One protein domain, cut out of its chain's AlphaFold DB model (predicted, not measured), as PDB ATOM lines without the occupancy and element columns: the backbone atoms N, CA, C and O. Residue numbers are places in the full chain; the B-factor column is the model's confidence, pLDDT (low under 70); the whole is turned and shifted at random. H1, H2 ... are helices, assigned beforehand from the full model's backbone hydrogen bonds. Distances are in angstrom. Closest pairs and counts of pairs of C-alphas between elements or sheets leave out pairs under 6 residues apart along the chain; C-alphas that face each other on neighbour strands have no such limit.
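This is residues 15 to 119 of the 121 residues of the protein "TetR/AcrR family transcriptional regulator" of Sulfitobacter sp (UniProt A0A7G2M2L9). Look first for a long helical hairpin, H4 and H5 side by side, with H2 and H3 end to end in a row across the end of H4 where it begins, and H1 folded back along H2. Residues 110 to 119, of which 111 to 117 belong to H6, stick out as a free tail beyond H5. The printed part has 105 residues with six named helices, H1 to H6 in that order, and no named strand; the class is all helix. It is loose, with a radius of gyration of the C-alphas of 16.7 A, and flat, spanning 49 by 37 by 18 A.

Find C-alpha 63 at (-33.639, 56.701, -21.845); from there H4, the longest helix, residues 63 to 84, runs 32.2 A to C-alpha 84 at (-45.800, 41.228, -47.299). H5, residues 87 to 104, comes back over 26.1 A. Before H4 look for H3, residues 45 to 54, 14.2 A long, and H2, residues 27 to 42, 21.8 A long. H1, residues 15 to 22, begins at C-alpha 15, (-52.966, 48.951, -30.774), and measures 10.1 A. H6, residues 111 to 117, measures 11.3 A.

Start at H4, the hub, which touches three helices. H4 and H5 form a helical hairpin: they touch, closest at the C-alphas of Gly 77 and Ala 90, 4.1 A apart, and run opposite ways at a shallow tilt of 22 degrees. Residues 64 to 71 of H4 touch residues 37 to 42 of H2 at a steep tilt of 64 degrees; the closest C-alphas, of Ala 41 and Ala 67, are 5.0 A apart. H3 touches H4 at residues 63 to 67 alone, at a steep tilt of 56 degrees, closest at the C-alphas of Glu 45 and Ala 63, 5.1 A apart. H2 and H3 meet only through their link. Further out, H1 and H2 form a second helical hairpin at a shallow tilt of 27 degrees, with the closest C-alphas, of Val 15 and Cys 33, 5.0 A apart. H1 is close to H4 but not clearly touching, with the C-alphas of Gly 16 and Gln 75 closest at 6.6 A. H6 is apart from H5 and touches no helix. In H1, H2, H3, H4 and H5 every O i to N i+4 pair is within hydrogen-bond range; in H6 0 of 3 are, beside 3 of 4 O i to N i+3 pairs.

Look for the two C-alphas farthest apart at Ser 25 and Arg 119, 52.7 A from each other. Without residues 110 to 119 the body spans 46 by 30 by 18 A. The printed part has no cut and no long link. The mean pLDDT of the printed part is 90.5, and residues 110 to 119 are under 70.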
ATOM      1  N   VAL A  15     -52.795  47.517 -31.069       91.19
ATOM      2  CA  VAL A  15     -52.966  48.951 -30.774       91.19
ATOM      3  C   VAL A  15     -52.242  49.850 -31.782       91.19
ATOM      4  O   VAL A  15     -52.696  50.960 -32.046       91.19
ATOM      5  N   GLY A  16     -51.165  49.362 -32.411       91.25
ATOM      6  CA  GLY A  16     -50.482  50.061 -33.501       91.25
ATOM      7  C   GLY A  16     -51.331  50.150 -34.771       91.25
ATOM      8  O   GLY A  16     -51.373  51.198 -35.414       91.25
ATOM      9  N   THR A  17     -52.057  49.079 -35.111       91.50
ATOM     10  CA  THR A  17     -53.019  49.087 -36.228       91.50
ATOM     11  C   THR A  17     -54.218  49.972 -35.916       91.50
ATOM     12  O   THR A  17     -54.574  50.817 -36.731       91.50
ATOM     13  N   MET A  18     -54.798  49.833 -34.724       94.25
ATOM     14  CA  MET A  18     -55.947  50.647 -34.329       94.25
ATOM     15  C   MET A  18     -55.612  52.137 -34.328       94.25
ATOM     16  O   MET A  18     -56.395  52.919 -34.850       94.25
ATOM     17  N   THR A  19     -54.439  52.530 -33.818       94.81
ATOM     18  CA  THR A  19     -54.005  53.937 -33.834       94.81
ATOM     19  C   THR A  19     -54.013  54.511 -35.247       94.81
ATOM     20  O   THR A  19     -54.528  55.603 -35.436       94.81
ATOM     21  N   GLN A  20     -53.490  53.791 -36.245       92.62
ATOM     22  CA  GLN A  20     -53.458  54.279 -37.630       92.62
ATOM     23  C   GLN A  20     -54.868  54.482 -38.199       92.62
ATOM     24  O   GLN A  20     -55.147  55.536 -38.767       92.62
ATOM     25  N   GLU A  21     -55.759  53.517 -37.968       94.88
ATOM     26  CA  GLU A  21     -57.132  53.533 -38.481       94.88
ATOM     27  C   GLU A  21     -58.008  54.605 -37.811       94.88
ATOM     28  O   GLU A  21     -58.774  55.296 -38.478       94.88
ATOM     29  N   VAL A  22     -57.904  54.765 -36.486       95.12
ATOM     30  CA  VAL A  22     -58.900  55.519 -35.702       95.12
ATOM     31  C   VAL A  22     -58.381  56.815 -35.076       95.12
ATOM     32  O   VAL A  22     -59.097  57.425 -34.280       95.12
ATOM     33  N   HIS A  23     -57.155  57.254 -35.402       93.69
ATOM     34  CA  HIS A  23     -56.528  58.420 -34.755       93.69
ATOM     35  C   HIS A  23     -57.398  59.689 -34.771       93.69
ATOM     36  O   HIS A  23     -57.385  60.441 -33.791       93.69
ATOM     37  N   ASP A  24     -58.144  59.920 -35.850       96.31
ATOM     38  CA  ASP A  24     -59.019  61.088 -36.000       96.31
ATOM     39  C   ASP A  24     -60.483  60.777 -35.645       96.31
ATOM     40  O   ASP A  24     -61.176  61.583 -35.028       96.31
ATOM     41  N   SER A  25     -60.955  59.567 -35.958       97.62
ATOM     42  CA  SER A  25     -62.371  59.197 -35.847       97.62
ATOM     43  C   SER A  25     -62.804  58.725 -34.455       97.62
ATOM     44  O   SER A  25     -63.990  58.810 -34.130       97.62
ATOM     45  N   ALA A  26     -61.880  58.249 -33.610       97.19
ATOM     46  CA  ALA A  26     -62.201  57.763 -32.265       97.19
ATOM     47  C   ALA A  26     -61.141  58.169 -31.217       97.19
ATOM     48  O   ALA A  26     -60.310  57.343 -30.819       97.19
ATOM     49  N   PRO A  27     -61.197  59.411 -30.690       96.88
ATOM     50  CA  PRO A  27     -60.218  59.936 -29.734       96.88
ATOM     51  C   PRO A  27     -60.000  59.054 -28.501       96.88
ATOM     52  O   PRO A  27     -58.861  58.779 -28.147       96.88
ATOM     53  N   ALA A  28     -61.068  58.527 -27.894       97.88
ATOM     54  CA  ALA A  28     -60.951  57.660 -26.719       97.88
ATOM     55  C   ALA A  28     -60.179  56.361 -27.016       97.88
ATOM     56  O   ALA A  28     -59.411  55.882 -26.182       97.88
ATOM     57  N   ILE A  29     -60.353  55.803 -28.218       96.75
ATOM     58  CA  ILE A  29     -59.640  54.597 -28.646       96.75
ATOM     59  C   ILE A  29     -58.182  54.933 -28.957       96.75
ATOM     60  O   ILE A  29     -57.286  54.216 -28.510       96.75
ATOM     61  N   ARG A  30     -57.928  56.036 -29.673       96.94
ATOM     62  CA  ARG A  30     -56.570  56.541 -29.910       96.94
ATOM     63  C   ARG A  30     -55.824  56.738 -28.591       96.94
ATOM     64  O   ARG A  30     -54.687  56.295 -28.478       96.94
ATOM     65  N   ASP A  31     -56.453  57.362 -27.600       97.56
ATOM     66  CA  ASP A  31     -55.815  57.674 -26.320       97.56
ATOM     67  C   ASP A  31     -55.499  56.393 -25.526       97.56
ATOM     68  O   ASP A  31     -54.410  56.265 -24.961       97.56
ATOM     69  N   ALA A  32     -56.386  55.390 -25.562       97.00
ATOM     70  CA  ALA A  32     -56.109  54.066 -25.000       97.00
ATOM     71  C   ALA A  32     -54.951  53.350 -25.724       97.00
ATOM     72  O   ALA A  32     -54.074  52.766 -25.078       97.00
ATOM     73  N   CYS A  33     -54.899  53.427 -27.058       96.50
ATOM     74  CA  CYS A  33     -53.786  52.876 -27.831       96.50
ATOM     75  C   CYS A  33     -52.471  53.596 -27.508       96.50
ATOM     76  O   CYS A  33     -51.450  52.938 -27.305       96.50
ATOM     77  N   ALA A  34     -52.495  54.926 -27.390       96.56
ATOM     78  CA  ALA A  34     -51.342  55.728 -27.003       96.56
ATOM     79  C   ALA A  34     -50.828  55.317 -25.616       96.56
ATOM     80  O   ALA A  34     -49.636  55.054 -25.465       96.56
ATOM     81  N   ALA A  35     -51.715  55.169 -24.628       97.06
ATOM     82  CA  ALA A  35     -51.342  54.703 -23.293       97.06
ATOM     83  C   ALA A  35     -50.640  53.334 -23.332       97.06
ATOM     84  O   ALA A  35     -49.629  53.141 -22.658       97.06
ATOM     85  N   SER A  36     -51.117  52.406 -24.167       94.81
ATOM     86  CA  SER A  36     -50.478  51.099 -24.357       94.81
ATOM     87  C   SER A  36     -49.105  51.208 -25.036       94.81
ATOM     88  O   SER A  36     -48.120  50.662 -24.537       94.81
ATOM     89  N   ILE A  37     -49.010  51.957 -26.140       95.06
ATOM     90  CA  ILE A  37     -47.777  52.114 -26.925       95.06
ATOM     91  C   ILE A  37     -46.679  52.786 -26.095       95.06
ATOM     92  O   ILE A  37     -45.555  52.279 -26.043       95.06
ATOM     93  N   PHE A  38     -46.992  53.906 -25.437       96.69
ATOM     94  CA  PHE A  38     -46.032  54.640 -24.611       96.69
ATOM     95  C   PHE A  38     -45.762  53.940 -23.280       96.69
ATOM     96  O   PHE A  38     -44.622  53.948 -22.825       96.69
ATOM     97  N   GLY A  39     -46.759  53.267 -22.696       95.75
ATOM     98  CA  GLY A  39     -46.569  52.431 -21.512       95.75
ATOM     99  C   GLY A  39     -45.592  51.284 -21.769       95.75
ATOM    100  O   GLY A  39     -44.705  51.046 -20.955       95.75
ATOM    101  N   HIS A  40     -45.679  50.628 -22.932       93.75
ATOM    102  CA  HIS A  40     -44.716  49.597 -23.318       93.75
ATOM    103  C   HIS A  40     -43.305  50.167 -23.498       93.75
ATOM    104  O   HIS A  40     -42.350  49.593 -22.980       93.75
ATOM    105  N   ALA A  41     -43.163  51.321 -24.160       96.19
ATOM    106  CA  ALA A  41     -41.865  51.985 -24.277       96.19
ATOM    107  C   ALA A  41     -41.274  52.292 -22.886       96.19
ATOM    108  O   ALA A  41     -40.116  51.967 -22.627       96.19
ATOM    109  N   ALA A  42     -42.086  52.821 -21.967       97.38
ATOM    110  CA  ALA A  42     -41.657  53.169 -20.614       97.38
ATOM    111  C   ALA A  42     -41.070  51.979 -19.829       97.38
ATOM    112  O   ALA A  42     -40.196  52.180 -18.987       97.38
ATOM    113  N   THR A  43     -41.475  50.737 -20.136       96.81
ATOM    114  CA  THR A  43     -40.904  49.538 -19.488       96.81
ATOM    115  C   THR A  43     -39.389  49.403 -19.688       96.81
ATOM    116  O   THR A  43     -38.710  48.863 -18.820       96.81
ATOM    117  N   LEU A  44     -38.839  49.945 -20.782       97.00
ATOM    118  CA  LEU A  44     -37.412  49.862 -21.109       97.00
ATOM    119  C   LEU A  44     -36.567  50.936 -20.412       97.00
ATOM    120  O   LEU A  44     -35.342  50.829 -20.355       97.00
ATOM    121  N   GLU A  45     -37.186  52.002 -19.905       98.25
ATOM    122  CA  GLU A  45     -36.451  53.173 -19.423       98.25
ATOM    123  C   GLU A  45     -35.543  52.856 -18.238       98.25
ATOM    124  O   GLU A  45     -34.423  53.368 -18.174       98.25
ATOM    125  N   ALA A  46     -36.008  52.024 -17.301       97.75
ATOM    126  CA  ALA A  46     -35.244  51.649 -16.114       97.75
ATOM    127  C   ALA A  46     -33.959  50.897 -16.491       97.75
ATOM    128  O   ALA A  46     -32.877  51.252 -16.016       97.75
ATOM    129  N   ASP A  47     -34.060  49.937 -17.410       97.56
ATOM    130  CA  ASP A  47     -32.923  49.150 -17.887       97.56
ATOM    131  C   ASP A  47     -31.937  50.012 -18.676       97.56
ATOM    132  O   ASP A  47     -30.725  49.937 -18.466       97.56
ATOM    133  N   ILE A  48     -32.439  50.908 -19.531       97.62
ATOM    134  CA  ILE A  48     -31.597  51.844 -20.285       97.62
ATOM    135  C   ILE A  48     -30.860  52.796 -19.327       97.62
ATOM    136  O   ILE A  48     -29.654  53.011 -19.480       97.62
ATOM    137  N   LYS A  49     -31.545  53.344 -18.311       97.19
ATOM    138  CA  LYS A  49     -30.934  54.193 -17.268       97.19
ATOM    139  C   LYS A  49     -29.846  53.429 -16.507       97.19
ATOM    140  O   LYS A  49     -28.746  53.956 -16.323       97.19
ATOM    141  N   ALA A  50     -30.123  52.188 -16.107       96.81
ATOM    142  CA  ALA A  50     -29.163  51.336 -15.414       96.81
ATOM    143  C   ALA A  50     -27.930  51.044 -16.281       96.81
ATOM    144  O   ALA A  50     -26.802  51.247 -15.828       96.81
ATOM    145  N   ALA A  51     -28.127  50.663 -17.545       95.81
ATOM    146  CA  ALA A  51     -27.046  50.377 -18.484       95.81
ATOM    147  C   ALA A  51     -26.164  51.608 -18.754       95.81
ATOM    148  O   ALA A  51     -24.940  51.485 -18.827       95.81
ATOM    149  N   ARG A  52     -26.762  52.806 -18.860       95.25
ATOM    150  CA  ARG A  52     -26.010  54.065 -19.003       95.25
ATOM    151  C   ARG A  52     -25.135  54.340 -17.790       95.25
ATOM    152  O   ARG A  52     -23.963  54.670 -17.954       95.25
ATOM    153  N   LYS A  53     -25.699  54.183 -16.586       95.31
ATOM    154  CA  LYS A  53     -24.983  54.389 -15.321       95.31
ATOM    155  C   LYS A  53     -23.830  53.400 -15.166       95.31
ATOM    156  O   LYS A  53     -22.725  53.814 -14.850       95.31
ATOM    157  N   GLN A  54     -24.068  52.115 -15.427       95.38
ATOM    158  CA  GLN A  54     -23.042  51.071 -15.333       95.38
ATOM    159  C   GLN A  54     -21.854  51.325 -16.267       95.38
ATOM    160  O   GLN A  54     -20.722  51.006 -15.917       95.38
ATOM    161  N   ARG A  55     -22.104  51.914 -17.442       92.50
ATOM    162  CA  ARG A  55     -21.068  52.217 -18.437       92.50
ATOM    163  C   ARG A  55     -20.519  53.644 -18.365       92.50
ATOM    164  O   ARG A  55     -19.699  53.997 -19.202       92.50
ATOM    165  N   ASN A  56     -20.955  54.463 -17.404       92.88
ATOM    166  CA  ASN A  56     -20.589  55.882 -17.302       92.88
ATOM    167  C   ASN A  56     -20.747  56.648 -18.635       92.88
ATOM    168  O   ASN A  56     -19.911  57.472 -19.001       92.88
ATOM    169  N   LEU A  57     -21.821  56.359 -19.378       92.81
ATOM    170  CA  LEU A  57     -22.053  56.940 -20.702       92.81
ATOM    171  C   LEU A  57     -22.559  58.384 -20.602       92.81
ATOM    172  O   LEU A  57     -23.716  58.629 -20.242       92.81
ATOM    173  N   ALA A  58     -21.706  59.328 -20.999       86.94
ATOM    174  CA  ALA A  58     -22.107  60.691 -21.326       86.94
ATOM    175  C   ALA A  58     -22.648  60.711 -22.763       86.94
ATOM    176  O   ALA A  58     -21.889  60.609 -23.721       86.94
ATOM    177  N   ALA A  59     -23.969  60.798 -22.898       87.94
ATOM    178  CA  ALA A  59     -24.657  60.776 -24.184       87.94
ATOM    179  C   ALA A  59     -25.714  61.881 -24.250       87.94
ATOM    180  O   ALA A  59     -26.315  62.225 -23.229       87.94
ATOM    181  N   ASP A  60     -25.946  62.394 -25.454       93.69
ATOM    182  CA  ASP A  60     -26.896  63.459 -25.791       93.69
ATOM    183  C   ASP A  60     -28.357  62.979 -25.900       93.69
ATOM    184  O   ASP A  60     -29.279  63.789 -25.973       93.69
ATOM    185  N   TRP A  61     -28.590  61.665 -25.850       95.75
ATOM    186  CA  TRP A  61     -29.918  61.051 -25.852       95.75
ATOM    187  C   TRP A  61     -30.407  60.677 -24.444       95.75
ATOM    188  O   TRP A  61     -29.632  60.531 -23.490       95.75
ATOM    189  N   THR A  62     -31.722  60.488 -24.291       96.81
ATOM    190  CA  THR A  62     -32.361  60.095 -23.023       96.81
ATOM    191  C   THR A  62     -32.873  58.657 -23.059       96.81
ATOM    192  O   THR A  62     -33.067  58.066 -24.124       96.81
ATOM    193  N   ALA A  63     -33.096  58.057 -21.890       97.50
ATOM    194  CA  ALA A  63     -33.639  56.701 -21.845       97.50
ATOM    195  C   ALA A  63     -35.049  56.640 -22.450       97.50
ATOM    196  O   ALA A  63     -35.367  55.722 -23.198       97.50
ATOM    197  N   GLU A  64     -35.838  57.681 -22.205       98.12
ATOM    198  CA  GLU A  64     -37.177  57.908 -22.736       98.12
ATOM    199  C   GLU A  64     -37.161  58.045 -24.269       98.12
ATOM    200  O   GLU A  64     -38.064  57.567 -24.956       98.12
ATOM    201  N   SER A  65     -36.159  58.725 -24.848       98.06
ATOM    202  CA  SER A  65     -36.047  58.845 -26.309       98.06
ATOM    203  C   SER A  65     -35.643  57.522 -26.954       98.06
ATOM    204  O   SER A  65     -36.224  57.149 -27.971       98.06
ATOM    205  N   LEU A  66     -34.704  56.781 -26.354       98.19
ATOM    206  CA  LEU A  66     -34.290  55.476 -26.873       98.19
ATOM    207  C   LEU A  66     -35.408  54.428 -26.749       98.19
ATOM    208  O   LEU A  66     -35.651  53.679 -27.689       98.19
ATOM    209  N   ALA A  67     -36.144  54.427 -25.638       98.12
ATOM    210  CA  ALA A  67     -37.322  53.588 -25.446       98.12
ATOM    211  C   ALA A  67     -38.395  53.823 -26.524       98.12
ATOM    212  O   ALA A  67     -38.892  52.879 -27.142       98.12
ATOM    213  N   ARG A  68     -38.721  55.094 -26.807       98.31
ATOM    214  CA  ARG A  68     -39.655  55.455 -27.886       98.31
ATOM    215  C   ARG A  68     -39.122  55.079 -29.268       98.31
ATOM    216  O   ARG A  68     -39.906  54.654 -30.109       98.31
ATOM    217  N   HIS A  69     -37.813  55.191 -29.500       98.31
ATOM    218  CA  HIS A  69     -37.197  54.758 -30.754       98.31
ATOM    219  C   HIS A  69     -37.330  53.244 -30.967       98.31
ATOM    220  O   HIS A  69     -37.744  52.823 -32.044       98.31
ATOM    221  N   THR A  70     -37.083  52.432 -29.932       96.88
ATOM    222  CA  THR A  70     -37.333  50.981 -29.970       96.88
ATOM    223  C   THR A  70     -38.772  50.680 -30.373       96.88
ATOM    224  O   THR A  70     -39.005  49.887 -31.285       96.88
ATOM    225  N   GLN A  71     -39.739  51.361 -29.750       95.88
ATOM    226  CA  GLN A  71     -41.149  51.189 -30.086       95.88
ATOM    227  C   GLN A  71     -41.438  51.591 -31.542       95.88
ATOM    228  O   GLN A  71     -42.105  50.851 -32.255       95.88
ATOM    229  N   ALA A  72     -40.891  52.709 -32.025       96.88
ATOM    230  CA  ALA A  72     -41.065  53.146 -33.411       96.88
ATOM    231  C   ALA A  72     -40.535  52.119 -34.430       96.88
ATOM    232  O   ALA A  72     -41.225  51.812 -35.403       96.88
ATOM    233  N   VAL A  73     -39.349  51.547 -34.189       97.12
ATOM    234  CA  VAL A  73     -38.757  50.530 -35.076       97.12
ATOM    235  C   VAL A  73     -39.594  49.251 -35.096       97.12
ATOM    236  O   VAL A  73     -39.841  48.709 -36.172       97.12
ATOM    237  N   LEU A  74     -40.080  48.786 -33.940       93.94
ATOM    238  CA  LEU A  74     -40.943  47.602 -33.873       93.94
ATOM    239  C   LEU A  74     -42.261  47.813 -34.626       93.94
ATOM    240  O   LEU A  74     -42.647  46.962 -35.424       93.94
ATOM    241  N   GLN A  75     -42.926  48.957 -34.429       94.25
ATOM    242  CA  GLN A  75     -44.168  49.273 -35.144       94.25
ATOM    243  C   GLN A  75     -43.945  49.319 -36.664       94.25
ATOM    244  O   GLN A  75     -44.727  48.730 -37.408       94.25
ATOM    245  N   GLY A  76     -42.858  49.948 -37.126       94.88
ATOM    246  CA  GLY A  76     -42.487  49.972 -38.544       94.88
ATOM    247  C   GLY A  76     -42.210  48.575 -39.111       94.88
ATOM    248  O   GLY A  76     -42.762  48.211 -40.147       94.88
ATOM    249  N   GLY A  77     -41.435  47.753 -38.396       94.56
ATOM    250  CA  GLY A  77     -41.158  46.370 -38.795       94.56
ATOM    251  C   GLY A  77     -42.425  45.515 -38.893       94.56
ATOM    252  O   GLY A  77     -42.584  44.742 -39.835       94.56
ATOM    253  N   PHE A  78     -43.371  45.693 -37.968       93.75
ATOM    254  CA  PHE A  78     -44.667  45.013 -38.012       93.75
ATOM    255  C   PHE A  78     -45.544  45.462 -39.182       93.75
ATOM    256  O   PHE A  78     -46.279  44.638 -39.724       93.75
ATOM    257  N   ILE A  79     -45.473  46.731 -39.592       93.81
ATOM    258  CA  ILE A  79     -46.160  47.214 -40.798       93.81
ATOM    259  C   ILE A  79     -45.598  46.515 -42.040       93.81
ATOM    260  O   ILE A  79     -46.377  46.007 -42.842       93.81
ATOM    261  N   LEU A  80     -44.270  46.431 -42.174       94.69
ATOM    262  CA  LEU A  80     -43.634  45.749 -43.307       94.69
ATOM    263  C   LEU A  80     -44.018  44.266 -43.363       94.69
ATOM    264  O   LEU A  80     -44.444  43.789 -44.409       94.69
ATOM    265  N   ALA A  81     -43.960  43.569 -42.227       92.69
ATOM    266  CA  ALA A  81     -44.347  42.163 -42.151       92.69
ATOM    267  C   ALA A  81     -45.831  41.932 -42.485       92.69
ATOM    268  O   ALA A  81     -46.171  40.966 -43.162       92.69
ATOM    269  N   LYS A  82     -46.731  42.835 -42.070       90.19
ATOM    270  CA  LYS A  82     -48.151  42.787 -42.469       90.19
ATOM    271  C   LYS A  82     -48.346  43.021 -43.962       90.19
ATOM    272  O   LYS A  82     -49.198  42.377 -44.562       90.19
ATOM    273  N   ALA A  83     -47.585  43.942 -44.548       92.38
ATOM    274  CA  ALA A  83     -47.713  44.298 -45.956       92.38
ATOM    275  C   ALA A  83     -47.295  43.157 -46.894       92.38
ATOM    276  O   ALA A  83     -47.838  43.042 -47.990       92.38
ATOM    277  N   THR A  84     -46.346  42.318 -46.474       92.88
ATOM    278  CA  THR A  84     -45.800  41.228 -47.299       92.88
ATOM    279  C   THR A  84     -46.232  39.833 -46.854       92.88
ATOM    280  O   THR A  84     -46.063  38.881 -47.611       92.88
ATOM    281  N   GLY A  85     -46.761  39.691 -45.635       89.69
ATOM    282  CA  GLY A  85     -46.958  38.391 -44.991       89.69
ATOM    283  C   GLY A  85     -45.653  37.741 -44.516       89.69
ATOM    284  O   GLY A  85     -45.668  36.572 -44.140       89.69
ATOM    285  N   ASP A  86     -44.534  38.472 -44.529       91.38
ATOM    286  CA  ASP A  86     -43.210  37.940 -44.215       91.38
ATOM    287  C   ASP A  86     -42.691  38.437 -42.845       91.38
ATOM    288  O   ASP A  86     -42.311  39.609 -42.712       91.38
ATOM    289  N   PRO A  87     -42.619  37.568 -41.815       91.00
ATOM    290  CA  PRO A  87     -42.068  37.930 -40.509       91.00
ATOM    291  C   PRO A  87     -40.578  38.301 -40.543       91.00
ATOM    292  O   PRO A  87     -40.109  38.963 -39.609       91.00
ATOM    293  N   ASP A  88     -39.815  37.905 -41.568       93.38
ATOM    294  CA  ASP A  88     -38.384  38.211 -41.647       93.38
ATOM    295  C   ASP A  88     -38.105  39.711 -41.785       93.38
ATOM    296  O   ASP A  88     -37.119  40.185 -41.222       93.38
ATOM    297  N   LEU A  89     -39.016  40.498 -42.369       94.12
ATOM    298  CA  LEU A  89     -38.871  41.961 -42.434       94.12
ATOM    299  C   LEU A  89     -38.920  42.630 -41.049       94.12
ATOM    300  O   LEU A  89     -38.188  43.585 -40.766       94.12
ATOM    301  N   ALA A  90     -39.739  42.100 -40.135       93.62
ATOM    302  CA  ALA A  90     -39.737  42.554 -38.746       93.62
ATOM    303  C   ALA A  90     -38.452  42.116 -38.024       93.62
ATOM    304  O   ALA A  90     -37.873  42.893 -37.259       93.62
ATOM    305  N   ARG A  91     -37.969  40.890 -38.278       94.06
ATOM    306  CA  ARG A  91     -36.712  40.387 -37.695       94.06
ATOM    307  C   ARG A  91     -35.503  41.199 -38.165       94.06
ATOM    308  O   ARG A  91     -34.640  41.499 -37.343       94.06
ATOM    309  N   GLU A  92     -35.470  41.586 -39.435       95.50
ATOM    310  CA  GLU A  92     -34.445  42.455 -40.016       95.50
ATOM    311  C   GLU A  92     -34.438  43.837 -39.345       95.50
ATOM    312  O   GLU A  92     -33.388  44.318 -38.910       95.50
ATOM    313  N   SER A  93     -35.613  44.444 -39.155       96.50
ATOM    314  CA  SER A  93     -35.741  45.724 -38.438       96.50
ATOM    315  C   SER A  93     -35.188  45.634 -37.006       96.50
ATOM    316  O   SER A  93     -34.461  46.519 -36.549       96.50
ATOM    317  N   VAL A  94     -35.464  44.526 -36.308       95.75
ATOM    318  CA  VAL A  94     -34.911  44.253 -34.970       95.75
ATOM    319  C   VAL A  94     -33.392  44.059 -35.010       95.75
ATOM    320  O   VAL A  94     -32.705  44.523 -34.103       95.75
ATOM    321  N   ASP A  95     -32.839  43.433 -36.049       95.81
ATOM    322  CA  ASP A  95     -31.385  43.313 -36.207       95.81
ATOM    323  C   ASP A  95     -30.699  44.668 -36.332       95.81
ATOM    324  O   ASP A  95     -29.671  44.911 -35.693       95.81
ATOM    325  N   HIS A  96     -31.281  45.576 -37.113       97.31
ATOM    326  CA  HIS A  96     -30.779  46.941 -37.202       97.31
ATOM    327  C   HIS A  96     -30.893  47.684 -35.869       97.31
ATOM    328  O   HIS A  96     -29.926  48.331 -35.465       97.31
ATOM    329  N   LEU A  97     -31.997  47.520 -35.135       97.38
ATOM    330  CA  LEU A  97     -32.138  48.090 -33.793       97.38
ATOM    331  C   LEU A  97     -31.073  47.556 -32.822       97.38
ATOM    332  O   LEU A  97     -30.470  48.334 -32.088       97.38
ATOM    333  N   ILE A  98     -30.795  46.248 -32.832       95.81
ATOM    334  CA  ILE A  98     -29.763  45.641 -31.978       95.81
ATOM    335  C   ILE A  98     -28.386  46.227 -32.300       95.81
ATOM    336  O   ILE A  98     -27.649  46.582 -31.381       95.81
ATOM    337  N   ARG A  99     -28.030  46.357 -33.585       96.12
ATOM    338  CA  ARG A  99     -26.764  46.985 -34.007       96.12
ATOM    339  C   ARG A  99     -26.677  48.438 -33.537       96.12
ATOM    340  O   ARG A  99     -25.647  48.835 -33.002       96.12
ATOM    341  N   TYR A 100     -27.761  49.198 -33.689       97.12
ATOM    342  CA  TYR A 100     -27.844  50.583 -33.233       97.12
ATOM    343  C   TYR A 100     -27.633  50.697 -31.718       97.12
ATOM    344  O   TYR A 100     -26.750  51.424 -31.272       97.12
ATOM    345  N   VAL A 101     -28.368  49.913 -30.921       96.38
ATOM    346  CA  VAL A 101     -28.234  49.900 -29.455       96.38
ATOM    347  C   VAL A 101     -26.827  49.462 -29.040       96.38
ATOM    348  O   VAL A 101     -26.213  50.111 -28.200       96.38
ATOM    349  N   ARG A 102     -26.262  48.416 -29.656       94.75
ATOM    350  CA  ARG A 102     -24.867  48.006 -29.417       94.75
ATOM    351  C   ARG A 102     -23.889  49.158 -29.656       94.75
ATOM    352  O   ARG A 102     -23.049  49.409 -28.795       94.75
ATOM    353  N   GLY A 103     -24.055  49.899 -30.753       94.25
ATOM    354  CA  GLY A 103     -23.263  51.092 -31.058       94.25
ATOM    355  C   GLY A 103     -23.385  52.182 -29.991       94.25
ATOM    356  O   GLY A 103     -22.369  52.681 -29.517       94.25
ATOM    357  N   LEU A 104     -24.607  52.490 -29.536       95.75
ATOM    358  CA  LEU A 104     -24.837  53.476 -28.469       95.75
ATOM    359  C   LEU A 104     -24.157  53.109 -27.141       95.75
ATOM    360  O   LEU A 104     -23.806  53.997 -26.366       95.75
ATOM    361  N   PHE A 105     -24.000  51.813 -26.863       94.75
ATOM    362  CA  PHE A 105     -23.407  51.309 -25.624       94.75
ATOM    363  C   PHE A 105     -21.958  50.817 -25.778       94.75
ATOM    364  O   PHE A 105     -21.409  50.287 -24.810       94.75
ATOM    365  N   GLY A 106     -21.342  50.977 -26.956       91.94
ATOM    366  CA  GLY A 106     -19.970  50.534 -27.226       91.94
ATOM    367  C   GLY A 106     -19.769  49.022 -27.077       91.94
ATOM    368  O   GLY A 106     -18.713  48.582 -26.634       91.94
ATOM    369  N   VAL A 107     -20.796  48.224 -27.376       90.31
ATOM    370  CA  VAL A 107     -20.737  46.759 -27.306       90.31
ATOM    371  C   VAL A 107     -20.365  46.223 -28.683       90.31
ATOM    372  O   VAL A 107     -21.123  46.394 -29.637       90.31
ATOM    373  N   GLU A 108     -19.213  45.564 -28.790       82.38
ATOM    374  CA  GLU A 108     -18.811  44.915 -30.038       82.38
ATOM    375  C   GLU A 108     -19.783  43.780 -30.413       82.38
ATOM    376  O   GLU A 108     -20.386  43.151 -29.532       82.38
ATOM    377  N   PRO A 109     -19.991  43.515 -31.717       70.56
ATOM    378  CA  PRO A 109     -20.761  42.358 -32.133       70.56
ATOM    379  C   PRO A 109     -20.077  41.089 -31.625       70.56
ATOM    380  O   PRO A 109     -18.883  40.898 -31.841       70.56
ATOM    381  N   ASP A 110     -20.846  40.209 -30.989       66.44
ATOM    382  CA  ASP A 110     -20.359  38.884 -30.633       66.44
ATOM    383  C   ASP A 110     -20.077  38.101 -31.925       66.44
ATOM    384  O   ASP A 110     -20.989  37.685 -32.645       66.44
ATOM    385  N   THR A 111     -18.796  37.955 -32.261       58.62
ATOM    386  CA  THR A 111     -18.328  37.259 -33.465       58.62
ATOM    387  C   THR A 111     -18.554  35.747 -33.389       58.62
ATOM    388  O   THR A 111     -18.413  35.060 -34.401       58.62
ATOM    389  N   SER A 112     -18.964  35.213 -32.231       56.50
ATOM    390  CA  SER A 112     -19.210  33.782 -32.047       56.50
ATOM    391  C   SER A 112     -20.540  33.294 -32.651       56.50
ATOM    392  O   SER A 112     -20.580  32.184 -33.190       56.50
ATOM    393  N   GLU A 113     -21.599  34.119 -32.688       51.72
ATOM    394  CA  GLU A 113     -22.912  33.749 -33.262       51.72
ATOM    395  C   GLU A 113     -22.892  33.607 -34.797       51.72
ATOM    396  O   GLU A 113     -23.622  32.782 -35.355       51.72
ATOM    397  N   ALA A 114     -22.040  34.367 -35.496       50.38
ATOM    398  CA  ALA A 114     -21.894  34.274 -36.954       50.38
ATOM    399  C   ALA A 114     -21.379  32.887 -37.389       50.38
ATOM    400  O   ALA A 114     -21.867  32.307 -38.358       50.38
ATOM    401  N   SER A 115     -20.476  32.306 -36.592       39.72
ATOM    402  CA  SER A 115     -19.840  31.009 -36.862       39.72
ATOM    403  C   SER A 115     -20.751  29.787 -36.664       39.72
ATOM    404  O   SER A 115     -20.387  28.675 -37.064       39.72
ATOM    405  N   TYR A 116     -21.908  29.968 -36.014       43.47
ATOM    406  CA  TYR A 116     -22.896  28.911 -35.788       43.47
ATOM    407  C   TYR A 116     -23.884  28.803 -36.957       43.47
ATOM    408  O   TYR A 116     -24.229  27.695 -37.362       43.47
ATOM    409  N   LYS A 117     -24.282  29.935 -37.559       47.09
ATOM    410  CA  LYS A 117     -25.180  29.941 -38.727       47.09
ATOM    411  C   LYS A 117     -24.530  29.382 -39.994       47.09
ATOM    412  O   LYS A 117     -25.200  28.666 -40.723       47.09
ATOM    413  N   GLU A 118     -23.242  29.638 -40.223       44.50
ATOM    414  CA  GLU A 118     -22.507  29.099 -41.387       44.50
ATOM    415  C   GLU A 118     -22.236  27.590 -41.305       44.50
ATOM    416  O   GLU A 118     -21.918  26.959 -42.305       44.50
ATOM    417  N   ARG A 119     -22.352  26.986 -40.117       41.09
ATOM    418  CA  ARG A 119     -22.046  25.563 -39.891       41.09
ATOM    419  C   ARG A 119     -23.275  24.656 -39.940       41.09
ATOM    420  O   ARG A 119     -23.138  23.450 -39.760       41.09
TER     421      ARG A 119